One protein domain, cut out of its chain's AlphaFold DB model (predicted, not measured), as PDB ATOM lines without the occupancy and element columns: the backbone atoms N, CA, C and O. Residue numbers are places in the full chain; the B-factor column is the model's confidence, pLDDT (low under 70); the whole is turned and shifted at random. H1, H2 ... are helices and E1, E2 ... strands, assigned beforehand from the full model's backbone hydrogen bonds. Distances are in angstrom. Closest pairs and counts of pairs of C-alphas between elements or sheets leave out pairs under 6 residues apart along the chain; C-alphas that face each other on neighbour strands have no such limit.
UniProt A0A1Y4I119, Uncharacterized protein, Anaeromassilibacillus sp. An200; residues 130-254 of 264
ATOM      1  N   PHE A 130      -8.146  46.489  20.317       48.56
ATOM      2  CA  PHE A 130      -7.349  45.374  19.788       48.56
ATOM      3  C   PHE A 130      -7.262  45.381  18.270       48.56
ATOM      4  O   PHE A 130      -6.171  45.197  17.748       48.56
ATOM      5  N   GLY A 131      -8.360  45.705  17.579       45.22
ATOM      6  CA  GLY A 131      -8.358  45.894  16.129       45.22
ATOM      7  C   GLY A 131      -7.307  46.920  15.716       45.22
ATOM      8  O   GLY A 131      -6.439  46.598  14.921       45.22
ATOM      9  N   SER A 132      -7.268  48.105  16.334       51.19
ATOM     10  CA  SER A 132      -6.274  49.140  15.997       51.19
ATOM     11  C   SER A 132      -4.846  48.855  16.476       51.19
ATOM     12  O   SER A 132      -3.916  49.386  15.887       51.19
ATOM     13  N   VAL A 133      -4.618  48.046  17.517       51.19
ATOM     14  CA  VAL A 133      -3.253  47.667  17.955       51.19
ATOM     15  C   VAL A 133      -2.703  46.509  17.121       51.19
ATOM     16  O   VAL A 133      -1.524  46.492  16.765       51.19
ATOM     17  N   ALA A 134      -3.569  45.567  16.758       49.38
ATOM     18  CA  ALA A 134      -3.240  44.436  15.910       49.38
ATOM     19  C   ALA A 134      -3.133  44.850  14.431       49.38
ATOM     20  O   ALA A 134      -2.243  44.371  13.741       49.38
ATOM     21  N   THR A 135      -3.962  45.782  13.945       50.03
ATOM     22  CA  THR A 135      -3.948  46.261  12.543       50.03
ATOM     23  C   THR A 135      -3.211  47.593  12.325       50.03
ATOM     24  O   THR A 135      -2.961  47.977  11.182       50.03
ATOM     25  N   GLY A 136      -2.843  48.309  13.392       40.50
ATOM     26  CA  GLY A 136      -2.342  49.684  13.317       40.50
ATOM     27  C   GLY A 136      -0.862  49.838  12.973       40.50
ATOM     28  O   GLY A 136       0.001  49.051  13.359       40.50
ATOM     29  N   ASN A 137      -0.597  50.929  12.260       39.03
ATOM     30  CA  ASN A 137       0.701  51.431  11.830       39.03
ATOM     31  C   ASN A 137       1.743  51.474  12.975       39.03
ATOM     32  O   ASN A 137       1.510  52.086  14.020       39.03
ATOM     33  N   ILE A 138       2.918  50.878  12.730       44.41
ATOM     34  CA  ILE A 138       4.088  50.777  13.631       44.41
ATOM     35  C   ILE A 138       4.499  52.122  14.255       44.41
ATOM     36  O   ILE A 138       5.122  52.150  15.313       44.41
ATOM     37  N   THR A 139       4.152  53.249  13.632       43.03
ATOM     38  CA  THR A 139       4.537  54.581  14.105       43.03
ATOM     39  C   THR A 139       3.675  55.128  15.247       43.03
ATOM     40  O   THR A 139       4.019  56.187  15.770       43.03
ATOM     41  N   GLN A 140       2.569  54.472  15.635       46.38
ATOM     42  CA  GLN A 140       1.638  55.028  16.632       46.38
ATOM     43  C   GLN A 140       1.162  54.107  17.770       46.38
ATOM     44  O   GLN A 140       0.436  54.601  18.628       46.38
ATOM     45  N   MET A 141       1.548  52.827  17.856       52.50
ATOM     46  CA  MET A 141       0.907  51.920  18.823       52.50
ATOM     47  C   MET A 141       1.878  50.932  19.488       52.50
ATOM     48  O   MET A 141       2.667  50.277  18.813       52.50
ATOM     49  N   GLY A 142       1.819  50.844  20.821       60.00
ATOM     50  CA  GLY A 142       2.671  49.979  21.643       60.00
ATOM     51  C   GLY A 142       2.339  48.485  21.544       60.00
ATOM     52  O   GLY A 142       1.315  48.088  20.993       60.00
ATOM     53  N   THR A 143       3.218  47.657  22.102       71.38
ATOM     54  CA  THR A 143       3.006  46.216  22.279       71.38
ATOM     55  C   THR A 143       2.185  45.961  23.539       71.38
ATOM     56  O   THR A 143       2.436  46.575  24.578       71.38
ATOM     57  N   ILE A 144       1.237  45.029  23.475       80.62
ATOM     58  CA  ILE A 144       0.570  44.483  24.661       80.62
ATOM     59  C   ILE A 144       1.110  43.077  24.916       80.62
ATOM     60  O   ILE A 144       1.298  42.301  23.981       80.62
ATOM     61  N   SER A 145       1.368  42.751  26.178       82.50
ATOM     62  CA  SER A 145       1.886  41.444  26.578       82.50
ATOM     63  C   SER A 145       1.264  40.969  27.890       82.50
ATOM     64  O   SER A 145       0.672  41.763  28.627       82.50
ATOM     65  N   GLY A 146       1.418  39.681  28.191       79.50
ATOM     66  CA  GLY A 146       0.950  39.075  29.442       79.50
ATOM     67  C   GLY A 146      -0.535  38.712  29.418       79.50
ATOM     68  O   GLY A 146      -1.125  38.516  28.356       79.50
ATOM     69  N   GLU A 147      -1.161  38.637  30.589       79.19
ATOM     70  CA  GLU A 147      -2.529  38.126  30.772       79.19
ATOM     71  C   GLU A 147      -3.556  38.966  30.003       79.19
ATOM     72  O   GLU A 147      -4.458  38.439  29.359       79.19
ATOM     73  N   LYS A 148      -3.353  40.287  29.956       79.25
ATOM     74  CA  LYS A 148      -4.209  41.194  29.176       79.25
ATOM     75  C   LYS A 148      -4.159  40.911  27.674       79.25
ATOM     76  O   LYS A 148      -5.147  41.150  26.987       79.25
ATOM     77  N   ALA A 149      -3.024  40.442  27.156       83.81
ATOM     78  CA  ALA A 149      -2.884  40.059  25.753       83.81
ATOM     79  C   ALA A 149      -3.521  38.686  25.474       83.81
ATOM     80  O   ALA A 149      -4.029  38.456  24.380       83.81
ATOM     81  N   VAL A 150      -3.566  37.801  26.472       84.50
ATOM     82  CA  VAL A 150      -4.291  36.524  26.401       84.50
ATOM     83  C   VAL A 150      -5.803  36.764  26.325       84.50
ATOM     84  O   VAL A 150      -6.443  36.300  25.381       84.50
ATOM     85  N   ASP A 151      -6.368  37.556  27.241       82.19
ATOM     86  CA  ASP A 151      -7.804  37.889  27.253       82.19
ATOM     87  C   ASP A 151      -8.244  38.577  25.951       82.19
ATOM     88  O   ASP A 151      -9.321  38.317  25.396       82.19
ATOM     89  N   ALA A 152      -7.370  39.446  25.443       81.94
ATOM     90  CA  ALA A 152      -7.520  40.104  24.159       81.94
ATOM     91  C   ALA A 152      -7.613  39.113  23.006       81.94
ATOM     92  O   ALA A 152      -8.536  39.203  22.201       81.94
ATOM     93  N   LEU A 153      -6.662  38.180  22.929       83.56
ATOM     94  CA  LEU A 153      -6.592  37.181  21.876       83.56
ATOM     95  C   LEU A 153      -7.816  36.264  21.918       83.56
ATOM     96  O   LEU A 153      -8.438  36.044  20.884       83.56
ATOM     97  N   HIS A 154      -8.224  35.806  23.103       82.44
ATOM     98  CA  HIS A 154      -9.437  35.001  23.266       82.44
ATOM     99  C   HIS A 154     -10.686  35.716  22.744       82.44
ATOM    100  O   HIS A 154     -11.489  35.125  22.019       82.44
ATOM    101  N   SER A 155     -10.837  36.996  23.089       81.50
ATOM    102  CA  SER A 155     -11.960  37.812  22.625       81.50
ATOM    103  C   SER A 155     -11.881  38.070  21.119       81.50
ATOM    104  O   SER A 155     -12.884  37.978  20.414       81.50
ATOM    105  N   TYR A 156     -10.682  38.360  20.613       81.44
ATOM    106  CA  TYR A 156     -10.430  38.717  19.220       81.44
ATOM    107  C   TYR A 156     -10.602  37.538  18.259       81.44
ATOM    108  O   TYR A 156     -11.150  37.701  17.173       81.44
ATOM    109  N   MET A 157     -10.208  36.338  18.676       81.69
ATOM    110  CA  MET A 157     -10.405  35.103  17.912       81.69
ATOM    111  C   MET A 157     -11.841  34.573  17.994       81.69
ATOM    112  O   MET A 157     -12.157  33.560  17.381       81.69
ATOM    113  N   GLY A 158     -12.724  35.234  18.750       72.50
ATOM    114  CA  GLY A 158     -14.116  34.815  18.897       72.50
ATOM    115  C   GLY A 158     -14.311  33.597  19.803       72.50
ATOM    116  O   GLY A 158     -15.430  33.104  19.913       72.50
ATOM    117  N   HIS A 159     -13.273  33.140  20.514       66.56
ATOM    118  CA  HIS A 159     -13.399  32.043  21.479       66.56
ATOM    119  C   HIS A 159     -14.331  32.401  22.647       66.56
ATOM    120  O   HIS A 159     -14.943  31.519  23.235       66.56
ATOM    121  N   ALA A 160     -14.498  33.693  22.946       55.72
ATOM    122  CA  ALA A 160     -15.437  34.181  23.957       55.72
ATOM    123  C   ALA A 160     -16.928  34.017  23.578       55.72
ATOM    124  O   ALA A 160     -17.790  34.183  24.439       55.72
ATOM    125  N   ALA A 161     -17.242  33.726  22.308       50.41
ATOM    126  CA  ALA A 161     -18.606  33.478  21.828       50.41
ATOM    127  C   ALA A 161     -18.992  31.987  21.835       50.41
ATOM    128  O   ALA A 161     -20.133  31.649  21.522       50.41
ATOM    129  N   LEU A 162     -18.050  31.102  22.173       53.28
ATOM    130  CA  LEU A 162     -18.292  29.672  22.312       53.28
ATOM    131  C   LEU A 162     -18.945  29.402  23.678       53.28
ATOM    132  O   LEU A 162     -18.574  30.021  24.678       53.28
ATOM    133  N   GLU A 163     -19.947  28.519  23.724       42.16
ATOM    134  CA  GLU A 163     -20.646  28.178  24.970       42.16
ATOM    135  C   GLU A 163     -19.651  27.688  26.046       42.16
ATOM    136  O   GLU A 163     -18.632  27.078  25.699       42.16
ATOM    137  N   PRO A 164     -19.910  27.919  27.353       42.38
ATOM    138  CA  PRO A 164     -19.084  27.362  28.421       42.38
ATOM    139  C   PRO A 164     -19.120  25.829  28.333       42.38
ATOM    140  O   PRO A 164     -20.092  25.208  28.755       42.38
ATOM    141  N   GLY A 165     -18.089  25.226  27.736       44.47
ATOM    142  CA  GLY A 165     -18.054  23.792  27.428       44.47
ATOM    143  C   GLY A 165     -17.789  23.432  25.964       44.47
ATOM    144  O   GLY A 165     -17.831  22.249  25.642       44.47
ATOM    145  N   ALA A 166     -17.501  24.393  25.078       46.41
ATOM    146  CA  ALA A 166     -16.966  24.055  23.760       46.41
ATOM    147  C   ALA A 166     -15.638  23.287  23.906       46.41
ATOM    148  O   ALA A 166     -14.688  23.785  24.513       46.41
ATOM    149  N   GLU A 167     -15.594  22.061  23.380       48.34
ATOM    150  CA  GLU A 167     -14.381  21.243  23.331       48.34
ATOM    151  C   GLU A 167     -13.275  21.967  22.546       48.34
ATOM    152  O   GLU A 167     -13.537  22.619  21.533       48.34
ATOM    153  N   ASN A 168     -12.029  21.821  23.011       61.41
ATOM    154  CA  ASN A 168     -10.818  22.305  22.340       61.41
ATOM    155  C   ASN A 168     -10.690  23.842  22.220       61.41
ATOM    156  O   ASN A 168     -10.315  24.371  21.174       61.41
ATOM    157  N   ILE A 169     -10.978  24.588  23.299       66.94
ATOM    158  CA  ILE A 169     -10.542  25.991  23.393       66.94
ATOM    159  C   ILE A 169      -9.040  26.004  23.738       66.94
ATOM    160  O   ILE A 169      -8.682  25.606  24.851       66.94
ATOM    161  N   PRO A 170      -8.157  26.475  22.836       77.06
ATOM    162  CA  PRO A 170      -6.731  26.598  23.122       77.06
ATOM    163  C   PRO A 170      -6.497  27.564  24.284       77.06
ATOM    164  O   PRO A 170      -7.057  28.662  24.307       77.06
ATOM    165  N   GLN A 171      -5.649  27.177  25.235       84.62
ATOM    166  CA  GLN A 171      -5.143  28.098  26.250       84.62
ATOM    167  C   GLN A 171      -3.900  28.802  25.716       84.62
ATOM    168  O   GLN A 171      -3.039  28.170  25.105       84.62
ATOM    169  N   TYR A 172      -3.772  30.098  25.985       87.94
ATOM    170  CA  TYR A 172      -2.621  30.876  25.538       87.94
ATOM    171  C   TYR A 172      -1.789  31.385  26.715       87.94
ATOM    172  O   TYR A 172      -2.320  31.795  27.745       87.94
ATOM    173  N   GLN A 173      -0.469  31.399  26.544       87.75
ATOM    174  CA  GLN A 173       0.496  31.945  27.499       87.75
ATOM    175  C   GLN A 173       1.556  32.776  26.780       87.75
ATOM    176  O   GLN A 173       1.798  32.590  25.587       87.75
ATOM    177  N   ASN A 174       2.210  33.683  27.512       88.25
ATOM    178  CA  ASN A 174       3.290  34.531  26.990       88.25
ATOM    179  C   ASN A 174       2.907  35.255  25.688       88.25
ATOM    180  O   ASN A 174       3.723  35.385  24.776       88.25
ATOM    181  N   VAL A 175       1.643  35.679  25.590       89.44
ATOM    182  CA  VAL A 175       1.131  36.336  24.391       89.44
ATOM    183  C   VAL A 175       1.706  37.748  24.307       89.44
ATOM    184  O   VAL A 175       1.649  38.505  25.275       89.44
ATOM    185  N   GLU A 176       2.230  38.097  23.139       88.31
ATOM    186  CA  GLU A 176       2.645  39.437  22.732       88.31
ATOM    187  C   GLU A 176       1.886  39.799  21.454       88.31
ATOM    188  O   GLU A 176       1.926  39.063  20.470       88.31
ATOM    189  N   ILE A 177       1.190  40.935  21.458       85.94
ATOM    190  CA  ILE A 177       0.455  41.459  20.302       85.94
ATOM    191  C   ILE A 177       0.993  42.853  19.988       85.94
ATOM    192  O   ILE A 177       1.071  43.721  20.863       85.94
ATOM    193  N   GLY A 178       1.316  43.096  18.722       84.19
ATOM    194  CA  GLY A 178       1.671  44.429  18.250       84.19
ATOM    195  C   GLY A 178       2.120  44.452  16.795       84.19
ATOM    196  O   GLY A 178       2.641  43.470  16.274       84.19
ATOM    197  N   GLY A 179       1.924  45.592  16.128       78.88
ATOM    198  CA  GLY A 179       2.509  45.873  14.810       78.88
ATOM    199  C   GLY A 179       2.125  44.889  13.696       78.88
ATOM    200  O   GLY A 179       2.940  44.647  12.805       78.88
ATOM    201  N   GLY A 180       0.927  44.296  13.747       82.88
ATOM    202  CA  GLY A 180       0.493  43.302  12.758       82.88
ATOM    203  C   GLY A 180       0.891  41.861  13.061       82.88
ATOM    204  O   GLY A 180       0.668  41.001  12.209       82.88
ATOM    205  N   ARG A 181       1.475  41.576  14.229       88.44
ATOM    206  CA  ARG A 181       1.834  40.218  14.651       88.44
ATOM    207  C   ARG A 181       1.314  39.890  16.047       88.44
ATOM    208  O   ARG A 181       1.152  40.773  16.890       88.44
ATOM    209  N   ILE A 182       1.099  38.605  16.276       89.81
ATOM    210  CA  ILE A 182       0.763  38.021  17.569       89.81
ATOM    211  C   ILE A 182       1.673  36.814  17.763       89.81
ATOM    212  O   ILE A 182       1.762  35.971  16.879       89.81
ATOM    213  N   THR A 183       2.360  36.714  18.887       91.38
ATOM    214  CA  THR A 183       3.190  35.551  19.221       91.38
ATOM    215  C   THR A 183       2.844  35.067  20.609       91.38
ATOM    216  O   THR A 183       2.471  35.872  21.453       91.38
ATOM    217  N   GLY A 184       2.989  33.776  20.871       90.62
ATOM    218  CA  GLY A 184       2.755  33.228  22.200       90.62
ATOM    219  C   GLY A 184       3.013  31.735  22.250       90.62
ATOM    220  O   GLY A 184       3.573  31.155  21.325       90.62
ATOM    221  N   THR A 185       2.606  31.115  23.347       90.06
ATOM    222  CA  THR A 185       2.546  29.661  23.504       90.06
ATOM    223  C   THR A 185       1.086  29.247  23.560       90.06
ATOM    224  O   THR A 185       0.310  29.828  24.311       90.06
ATOM    225  N   GLU A 186       0.719  28.269  22.749       87.50
ATOM    226  CA  GLU A 186      -0.616  27.693  22.687       87.50
ATOM    227  C   GLU A 186      -0.588  26.289  23.278       87.50
ATOM    228  O   GLU A 186       0.258  25.478  22.907       87.50
ATOM    229  N   ILE A 187      -1.506  26.017  24.197       85.94
ATOM    230  CA  ILE A 187      -1.682  24.723  24.845       85.94
ATOM    231  C   ILE A 187      -3.035  24.177  24.407       85.94
ATOM    232  O   ILE A 187      -4.083  24.771  24.673       85.94
ATOM    233  N   THR A 188      -2.987  23.040  23.730       83.56
ATOM    234  CA  THR A 188      -4.142  22.287  23.231       83.56
ATOM    235  C   THR A 188      -3.998  20.829  23.641       83.56
ATOM    236  O   THR A 188      -2.946  20.413  24.126       83.56
ATOM    237  N   GLU A 189      -5.030  20.019  23.423       78.19
ATOM    238  CA  GLU A 189      -4.939  18.570  23.651       78.19
ATOM    239  C   GLU A 189      -3.863  17.908  22.774       78.19
ATOM    240  O   GLU A 189      -3.201  16.964  23.201       78.19
ATOM    241  N   GLU A 190      -3.630  18.446  21.573       75.56
ATOM    242  CA  GLU A 190      -2.571  18.012  20.651       75.56
ATOM    243  C   GLU A 190      -1.168  18.437  21.126       75.56
ATOM    244  O   GLU A 190      -0.161  17.803  20.788       75.56
ATOM    245  N   HIS A 191      -1.089  19.499  21.932       79.50
ATOM    246  CA  HIS A 191       0.148  20.092  22.435       79.50
ATOM    247  C   HIS A 191       0.055  20.390  23.943       79.50
ATOM    248  O   HIS A 191       0.043  21.559  24.341       79.50
ATOM    249  N   PRO A 192       0.029  19.353  24.805       78.94
ATOM    250  CA  PRO A 192      -0.152  19.526  26.249       78.94
ATOM    251  C   PRO A 192       1.040  20.219  26.928       78.94
ATOM    252  O   PRO A 192       0.870  20.865  27.957       78.94
ATOM    253  N   GLU A 193       2.239  20.122  26.344       81.19
ATOM    254  CA  GLU A 193       3.436  20.844  26.807       81.19
ATOM    255  C   GLU A 193       3.482  22.308  26.332       81.19
ATOM    256  O   GLU A 193       4.351  23.074  26.748       81.19
ATOM    257  N   GLY A 194       2.539  22.707  25.475       84.62
ATOM    258  CA  GLY A 194       2.520  23.999  24.809       84.62
ATOM    259  C   GLY A 194       3.417  24.045  23.573       84.62
ATOM    260  O   GLY A 194       4.529  23.516  23.544       84.62
ATOM    261  N   ILE A 195       2.941  24.709  22.527       88.12
ATOM    262  CA  ILE A 195       3.698  24.970  21.307       88.12
ATOM    263  C   ILE A 195       3.778  26.474  21.065       88.12
ATOM    264  O   ILE A 195       2.782  27.193  21.148       88.12
ATOM    265  N   ALA A 196       4.976  26.981  20.774       89.75
ATOM    266  CA  ALA A 196       5.109  28.379  20.393       89.75
ATOM    267  C   ALA A 196       4.422  28.605  19.039       89.75
ATOM    268  O   ALA A 196       4.593  27.812  18.113       89.75
ATOM    269  N   PHE A 197       3.663  29.688  18.917       92.00
ATOM    270  CA  PHE A 197       2.991  30.078  17.685       92.00
ATOM    271  C   PHE A 197       3.293  31.536  17.331       92.00
ATOM    272  O   PHE A 197       3.562  32.380  18.191       92.00
ATOM    273  N   GLY A 198       3.241  31.822  16.034       92.00
ATOM    274  CA  GLY A 198       3.299  33.155  15.461       92.00
ATOM    275  C   GLY A 198       2.128  33.356  14.508       92.00
ATOM    276  O   GLY A 198       1.836  32.502  13.677       92.00
ATOM    277  N   MET A 199       1.450  34.485  14.637       92.06
ATOM    278  CA  MET A 199       0.341  34.912  13.802       92.06
ATOM    279  C   MET A 199       0.658  36.265  13.177       92.06
ATOM    280  O   MET A 199       1.118  37.180  13.858       92.06
ATOM    281  N   TYR A 200       0.387  36.407  11.884       91.12
ATOM    282  CA  TYR A 200       0.742  37.586  11.097       91.12
ATOM    283  C   TYR A 200      -0.453  38.060  10.273       91.12
ATOM    284  O   TYR A 200      -1.067  37.269   9.557       91.12
ATOM    285  N   HIS A 201      -0.783  39.347  10.362       89.56
ATOM    286  CA  HIS A 201      -1.942  39.921   9.683       89.56
ATOM    287  C   HIS A 201      -1.752  39.869   8.162       89.56
ATOM    288  O   HIS A 201      -0.797  40.454   7.636       89.56
ATOM    289  N   ALA A 202      -2.665  39.215   7.442       88.06
ATOM    290  CA  ALA A 202      -2.488  38.901   6.024       88.06
ATOM    291  C   ALA A 202      -2.422  40.144   5.119       88.06
ATOM    292  O   ALA A 202      -1.773  40.112   4.072       88.06
ATOM    293  N   ASP A 203      -3.024  41.266   5.528       87.12
ATOM    294  CA  ASP A 203      -2.912  42.529   4.780       87.12
ATOM    295  C   ASP A 203      -1.582  43.261   4.999       87.12
ATOM    296  O   ASP A 203      -1.172  44.046   4.148       87.12
ATOM    297  N   GLN A 204      -0.872  42.989   6.100       80.81
ATOM    298  CA  GLN A 204       0.390  43.664   6.433       80.81
ATOM    299  C   GLN A 204       1.622  42.825   6.097       80.81
ATOM    300  O   GLN A 204       2.673  43.368   5.755       80.81
ATOM    301  N   TYR A 205       1.503  41.506   6.201       87.31
ATOM    302  CA  TYR A 205       2.582  40.554   5.991       87.31
ATOM    303  C   TYR A 205       2.353  39.745   4.714       87.31
ATOM    304  O   TYR A 205       1.219  39.499   4.299       87.31
ATOM    305  N   VAL A 206       3.441  39.346   4.054       90.50
ATOM    306  CA  VAL A 206       3.366  38.322   3.004       90.50
ATOM    307  C   VAL A 206       3.068  36.960   3.629       90.50
ATOM    308  O   VAL A 206       3.277  36.768   4.828       90.50
ATOM    309  N   ALA A 207       2.572  36.025   2.817       89.00
ATOM    310  CA  ALA A 207       2.381  34.653   3.267       89.00
ATOM    311  C   ALA A 207       3.714  34.087   3.801       89.00
ATOM    312  O   ALA A 207       4.749  34.286   3.154       89.00
ATOM    313  N   PRO A 208       3.714  33.424   4.969       86.81
ATOM    314  CA  PRO A 208       4.915  32.817   5.509       86.81
ATOM    315  C   PRO A 208       5.487  31.721   4.618       86.81
ATOM    316  O   PRO A 208       4.761  31.038   3.894       86.81
ATOM    317  N   GLU A 209       6.791  31.502   4.735       81.81
ATOM    318  CA  GLU A 209       7.440  30.342   4.135       81.81
ATOM    319  C   GLU A 209       7.224  29.097   5.010       81.81
ATOM    320  O   GLU A 209       7.249  29.169   6.242       81.81
ATOM    321  N   GLY A 210       7.027  27.940   4.373       81.31
ATOM    322  CA  GLY A 210       6.814  26.659   5.052       81.31
ATOM    323  C   GLY A 210       5.345  26.349   5.349       81.31
ATOM    324  O   GLY A 210       4.443  26.795   4.642       81.31
ATOM    325  N   GLN A 211       5.106  25.527   6.375       82.50
ATOM    326  CA  GLN A 211       3.752  25.170   6.797       82.50
ATOM    327  C   GLN A 211       3.122  26.333   7.570       82.50
ATOM    328  O   GLN A 211       3.702  26.853   8.525       82.50
ATOM    329  N   TYR A 212       1.931  26.741   7.147       88.19
ATOM    330  CA  TYR A 212       1.104  27.721   7.837       88.19
ATOM    331  C   TYR A 212      -0.371  27.392   7.619       88.19
ATOM    332  O   TYR A 212      -0.743  26.682   6.685       88.19
ATOM    333  N   THR A 213      -1.216  27.935   8.482       86.75
ATOM    334  CA  THR A 213      -2.672  27.921   8.335       86.75
ATOM    335  C   THR A 213      -3.186  29.353   8.253       86.75
ATOM    336  O   THR A 213      -2.508  30.287   8.683       86.75
ATOM    337  N   THR A 214      -4.369  29.554   7.680       88.00
ATOM    338  CA  THR A 214      -5.030  30.864   7.676       88.00
ATOM    339  C   THR A 214      -6.228  30.805   8.605       88.00
ATOM    340  O   THR A 214      -7.150  30.020   8.385       88.00
ATOM    341  N   VAL A 215      -6.212  31.638   9.638       87.00
ATOM    342  CA  VAL A 215      -7.302  31.772  10.606       87.00
ATOM    343  C   VAL A 215      -7.982  33.125  10.432       87.00
ATOM    344  O   VAL A 215      -7.357  34.085   9.981       87.00
ATOM    345  N   HIS A 216      -9.265  33.187  10.773       84.12
ATOM    346  CA  HIS A 216     -10.050  34.415  10.704       84.12
ATOM    347  C   HIS A 216     -10.430  34.838  12.120       84.12
ATOM    348  O   HIS A 216     -10.868  34.006  12.915       84.12
ATOM    349  N   SER A 217     -10.235  36.112  12.441       82.75
ATOM    350  CA  SER A 217     -10.679  36.702  13.704       82.75
ATOM    351  C   SER A 217     -12.175  37.029  13.674       82.75
ATOM    352  O   SER A 217     -12.826  36.967  12.629       82.75
ATOM    353  N   ALA A 218     -12.740  37.388  14.829       77.50
ATOM    354  CA  ALA A 218     -14.163  37.694  14.985       77.50
ATOM    355  C   ALA A 218     -14.636  38.899  14.144       77.50
ATOM    356  O   ALA A 218     -15.817  39.008  13.828       77.50
ATOM    357  N   ASP A 219     -13.719  39.793  13.771       75.75
ATOM    358  CA  ASP A 219     -13.943  40.922  12.858       75.75
ATOM    359  C   ASP A 219     -13.823  40.541  11.367       75.75
ATOM    360  O   ASP A 219     -14.024  41.388  10.497       75.75
ATOM    361  N   GLY A 220     -13.512  39.277  11.061       78.19
ATOM    362  CA  GLY A 220     -13.322  38.757   9.709       78.19
ATOM    363  C   GLY A 220     -11.924  38.975   9.123       78.19
ATOM    364  O   GLY A 220     -11.702  38.594   7.973       78.19
ATOM    365  N   ALA A 221     -10.979  39.558   9.868       81.81
ATOM    366  CA  ALA A 221      -9.617  39.748   9.376       81.81
ATOM    367  C   ALA A 221      -8.877  38.408   9.233       81.81
ATOM    368  O   ALA A 221      -9.020  37.499  10.054       81.81
ATOM    369  N   ALA A 222      -8.068  38.285   8.179       87.38
ATOM    370  CA  ALA A 222      -7.303  37.076   7.898       87.38
ATOM    371  C   ALA A 222      -5.897  37.150   8.511       87.38
ATOM    372  O   ALA A 222      -5.174  38.138   8.352       87.38
ATOM    373  N   TRP A 223      -5.484  36.065   9.159       90.81
ATOM    374  CA  TRP A 223      -4.191  35.931   9.823       90.81
ATOM    375  C   TRP A 223      -3.498  34.643   9.390       90.81
ATOM    376  O   TRP A 223      -4.093  33.568   9.414       90.81
ATOM    377  N   TYR A 224      -2.218  34.730   9.033       91.38
ATOM    378  CA  TYR A 224      -1.379  33.552   8.826       91.38
ATOM    379  C   TYR A 224      -0.847  33.067  10.168       91.38
ATOM    380  O   TYR A 224      -0.180  33.836  10.850       91.38
ATOM    381  N   LYS A 225      -1.105  31.813  10.533       90.56
ATOM    382  CA  LYS A 225      -0.653  31.176  11.771       90.56
ATOM    383  C   LYS A 225       0.389  30.103  11.474       90.56
ATOM    384  O   LYS A 225       0.182  29.245  10.617       90.56
ATOM    385  N   GLN A 226       1.491  30.138  12.209       89.06
ATOM    386  CA  GLN A 226       2.563  29.153  12.170       89.06
ATOM    387  C   GLN A 226       2.871  28.661  13.570       89.06
ATOM    388  O   GLN A 226       2.906  29.446  14.516       89.06
ATOM    389  N   TYR A 227       3.148  27.371  13.678       88.75
ATOM    390  CA  TYR A 227       3.673  26.776  14.893       88.75
ATOM    391  C   TYR A 227       5.189  26.645  14.813       88.75
ATOM    392  O   TYR A 227       5.776  26.647  13.728       88.75
ATOM    393  N   ALA A 228       5.827  26.536  15.974       84.38
ATOM    394  CA  ALA A 228       7.225  26.172  16.061       84.38
ATOM    395  C   ALA A 228       7.442  24.797  15.432       84.38
ATOM    396  O   ALA A 228       6.728  23.838  15.724       84.38
ATOM    397  N   VAL A 229       8.447  24.723  14.569       81.31
ATOM    398  CA  VAL A 229       8.856  23.497  13.893       81.31
ATOM    399  C   VAL A 229      10.198  23.050  14.448       81.31
ATOM    400  O   VAL A 229      10.968  23.854  14.986       81.31
ATOM    401  N   ASP A 230      10.478  21.758  14.324       79.00
ATOM    402  CA  ASP A 230      11.792  21.225  14.653       79.00
ATOM    403  C   ASP A 230      12.827  21.852  13.709       79.00
ATOM    404  O   ASP A 230      12.755  21.723  12.485       79.00
ATOM    405  N   ALA A 231      13.784  22.570  14.286       72.88
ATOM    406  CA  ALA A 231      14.873  23.227  13.588       72.88
ATOM    407  C   ALA A 231      16.205  22.682  14.104       72.88
ATOM    408  O   ALA A 231      16.372  22.430  15.295       72.88
ATOM    409  N   VAL A 232      17.179  22.513  13.211       75.44
ATOM    410  CA  VAL A 232      18.528  22.100  13.608       75.44
ATOM    411  C   VAL A 232      19.344  23.346  13.922       75.44
ATOM    412  O   VAL A 232      19.644  24.148  13.037       75.44
ATOM    413  N   GLU A 233      19.721  23.508  15.183       74.44
ATOM    414  CA  GLU A 233      20.702  24.498  15.604       74.44
ATOM    415  C   GLU A 233      22.100  23.890  15.514       74.44
ATOM    416  O   GLU A 233      22.368  22.834  16.087       74.44
ATOM    417  N   LYS A 234      22.985  24.554  14.761       79.94
ATOM    418  CA  LYS A 234      24.382  24.147  14.594       79.94
ATOM    419  C   LYS A 234      25.290  25.153  15.280       79.94
ATOM    420  O   LYS A 234      25.473  26.261  14.777       79.94
ATOM    421  N   SER A 235      25.882  24.754  16.399       79.19
ATOM    422  CA  SER A 235      26.831  25.591  17.135       79.19
ATOM    423  C   SER A 235      28.262  25.152  16.830       79.19
ATOM    424  O   SER A 235      28.591  23.986  17.075       79.19
ATOM    425  N   PRO A 236      29.121  26.039  16.296       85.88
ATOM    426  CA  PRO A 236      30.505  25.695  16.018       85.88
ATOM    427  C   PRO A 236      31.289  25.528  17.325       85.88
ATOM    428  O   PRO A 236      31.118  26.301  18.269       85.88
ATOM    429  N   TYR A 237      32.179  24.546  17.369       82.88
ATOM    430  CA  TYR A 237      33.157  24.362  18.435       82.88
ATOM    431  C   TYR A 237      34.524  24.009  17.845       82.88
ATOM    432  O   TYR A 237      34.632  23.544  16.709       82.88
ATOM    433  N   MET A 238      35.580  24.261  18.617       86.75
ATOM    434  CA  MET A 238      36.933  23.856  18.244       86.75
ATOM    435  C   MET A 238      37.154  22.401  18.636       86.75
ATOM    436  O   MET A 238      37.104  22.068  19.823       86.75
ATOM    437  N   ALA A 239      37.386  21.539  17.651       86.44
ATOM    438  CA  ALA A 239      37.765  20.160  17.898       86.44
ATOM    439  C   ALA A 239      39.233  20.075  18.375       86.44
ATOM    440  O   ALA A 239      40.025  20.991  18.129       86.44
ATOM    441  N   PRO A 240      39.631  18.986  19.057       84.44
ATOM    442  CA  PRO A 240      40.996  18.821  19.575       84.44
ATOM    443  C   PRO A 240      42.097  18.857  18.504       84.44
ATOM    444  O   PRO A 240      43.261  19.073  18.829       84.44
ATOM    445  N   ASP A 241      41.737  18.639  17.238       87.69
ATOM    446  CA  ASP A 241      42.623  18.679  16.073       87.69
ATOM    447  C   ASP A 241      42.770  20.086  15.455       87.69
ATOM    448  O   ASP A 241      43.467  20.249  14.454       87.69
ATOM    449  N   GLY A 242      42.137  21.108  16.043       85.31
ATOM    450  CA  GLY A 242      42.164  22.477  15.532       85.31
ATOM    451  C   GLY A 242      41.192  22.737  14.375       85.31
ATOM    452  O   GLY A 242      41.263  23.803  13.762       85.31
ATOM    453  N   SER A 243      40.292  21.797  14.059       86.75
ATOM    454  CA  SER A 243      39.231  21.978  13.065       86.75
ATOM    455  C   SER A 243      37.940  22.534  13.685       86.75
ATOM    456  O   SER A 243      37.656  22.357  14.871       86.75
ATOM    457  N   ILE A 244      37.152  23.263  12.886       82.06
ATOM    458  CA  ILE A 244      35.824  23.731  13.306       82.06
ATOM    459  C   ILE A 244      34.849  22.571  13.112       82.06
ATOM    460  O   ILE A 244      34.560  22.185  11.979       82.06
ATOM    461  N   ALA A 245      34.330  22.044  14.214       84.06
ATOM    462  CA  ALA A 245      33.271  21.046  14.225       84.06
ATOM    463  C   ALA A 245      31.941  21.687  14.650       84.06
ATOM    464  O   ALA A 245      31.913  22.792  15.191       84.06
ATOM    465  N   TYR A 246      30.822  21.010  14.392       82.62
ATOM    466  CA  TYR A 246      29.485  21.519  14.706       82.62
ATOM    467  C   TYR A 246      28.774  20.579  15.675       82.62
ATOM    468  O   TYR A 246      28.717  19.374  15.439       82.62
ATOM    469  N   ASN A 247      28.218  21.136  16.749       77.50
ATOM    470  CA  ASN A 247      27.229  20.449  17.569       77.50
ATOM    471  C   ASN A 247      25.858  20.690  16.951       77.50
ATOM    472  O   ASN A 247      25.446  21.843  16.812       77.50
ATOM    473  N   GLU A 248      25.171  19.616  16.578       80.38
ATOM    474  CA  GLU A 248      23.805  19.675  16.069       80.38
ATOM    475  C   GLU A 248      22.834  19.379  17.213       80.38
ATOM    476  O   GLU A 248      22.953  18.360  17.893       80.38
ATOM    477  N   SER A 249      21.881  20.278  17.438       74.56
ATOM    478  CA  SER A 249      20.785  20.079  18.384       74.56
ATOM    479  C   SER A 249      19.460  20.349  17.684       74.56
ATOM    480  O   SER A 249      19.327  21.339  16.963       74.56
ATOM    481  N   ILE A 250      18.479  19.468  17.884       77.75
ATOM    482  CA  ILE A 250      17.118  19.678  17.388       77.75
ATOM    483  C   ILE A 250      16.393  20.545  18.414       77.75
ATOM    484  O   ILE A 250      16.197  20.146  19.559       77.75
ATOM    485  N   VAL A 251      16.011  21.747  18.000       75.56
ATOM    486  CA  VAL A 251      15.329  22.742  18.825       75.56
ATOM    487  C   VAL A 251      13.993  23.101  18.190       75.56
ATOM    488  O   VAL A 251      13.912  23.333  16.987       75.56
ATOM    489  N   LYS A 252      12.933  23.200  18.993       77.56
ATOM    490  CA  LYS A 252      11.646  23.723  18.519       77.56
ATOM    491  C   LYS A 252      11.727  25.239  18.441       77.56
ATOM    492  O   LYS A 252      11.782  25.909  19.472       77.56
ATOM    493  N   LYS A 253      11.765  25.788  17.227       79.75
ATOM    494  CA  LYS A 253      11.836  27.237  17.003       79.75
ATOM    495  C   LYS A 253      10.734  27.683  16.057       79.75
ATOM    496  O   LYS A 253      10.345  26.967  15.137       79.75
ATOM    497  N   LEU A 254      10.228  28.888  16.303       80.31
ATOM    498  CA  LEU A 254       9.309  29.527  15.372       80.31
ATOM    499  C   LEU A 254      10.010  29.765  14.027       80.31
ATOM    500  O   LEU A 254      11.168  30.200  14.028       80.31
TER     501      LEU A 254
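Overview. This is residues 130 to 254 of the 264 residues of an uncharacterized protein of Anaeromassilibacillus sp. An200 (UniProt A0A1Y4I119). Look first for a strongly twisted, curled sheet of five strands, with two short helices, H1 and H2, on one face of it, and a long two-stranded arm, the hairpin E6 and E7, that reaches far away from this body and makes the longest axis. The printed part has 125 residues, with the named elements in the order H1 H2 E1 E2 E3 E4 E5 E6 E7. The main sheet runs E1 E2 E3 E5 E4, and both sheets are antiparallel throughout; the class is mixed, helices and strands. The whole is loose, with a radius of gyration of the C-alphas of 18.0 A, and elongated, spanning 63 by 39 by 25 A.

Along the chain. Find C-alpha 171 at (-5.143, 28.098, 26.250); from there E1 runs over residues 171 to 178. E2 follows at residues 181 to 188, and E3, 23.7 A long, at residues 191 to 201. E4 is residues 213 to 216 and E5 residues 222 to 227. Go on to E6, residues 229 to 238, 28.4 A long, and E7, residues 244 to 253, 24.5 A long, which ends at C-alpha 253 at (11.836, 27.237, 17.003). Go back to C-alpha 130 at (-7.349, 45.374, 19.788) for H1, residues 130 to 135; H2 is residues 147 to 156, 14.0 A long.

Arrangement. Begin with E1, E2 and E3, a meander, each strand the antiparallel neighbour of the one before. Between E1 and E2, N 173 and O 185 are 2.8 A apart; between E2 and E3, N 184 and O 197 are 3.1 A apart. E3 bends by 88 degrees at residue 194. E5 pairs with E3 through N 198 and O 226, 2.8 A, and with edge strand E4 through N 215 and O 223, 2.9 A. H1 and H2 on the same face make two layers, helices on one face of a sheet. H2 is 7.4 A over the sheet, only just over E1 with 3 C-alphas on it, and across the strands; Ala 149 and Val 175 have the closest C-alphas, 5.6 A. In both helices every O i to N i+4 pair is within hydrogen-bond range. E5 runs on into E6 at 49 degrees, and E6 pairs with E7 through N 233 and O 249, 2.8 A.

Size, cuts and confidence. The C-alphas farthest apart are those of Glu 163 and Asp 241, 64.6 A. The printed part has no cut. The links H1 to H2, H2 to E1 and E3 to E4 are long. Mean pLDDT of the printed part is 77.2; residues 130 to 142 and 159 to 169 are under 70.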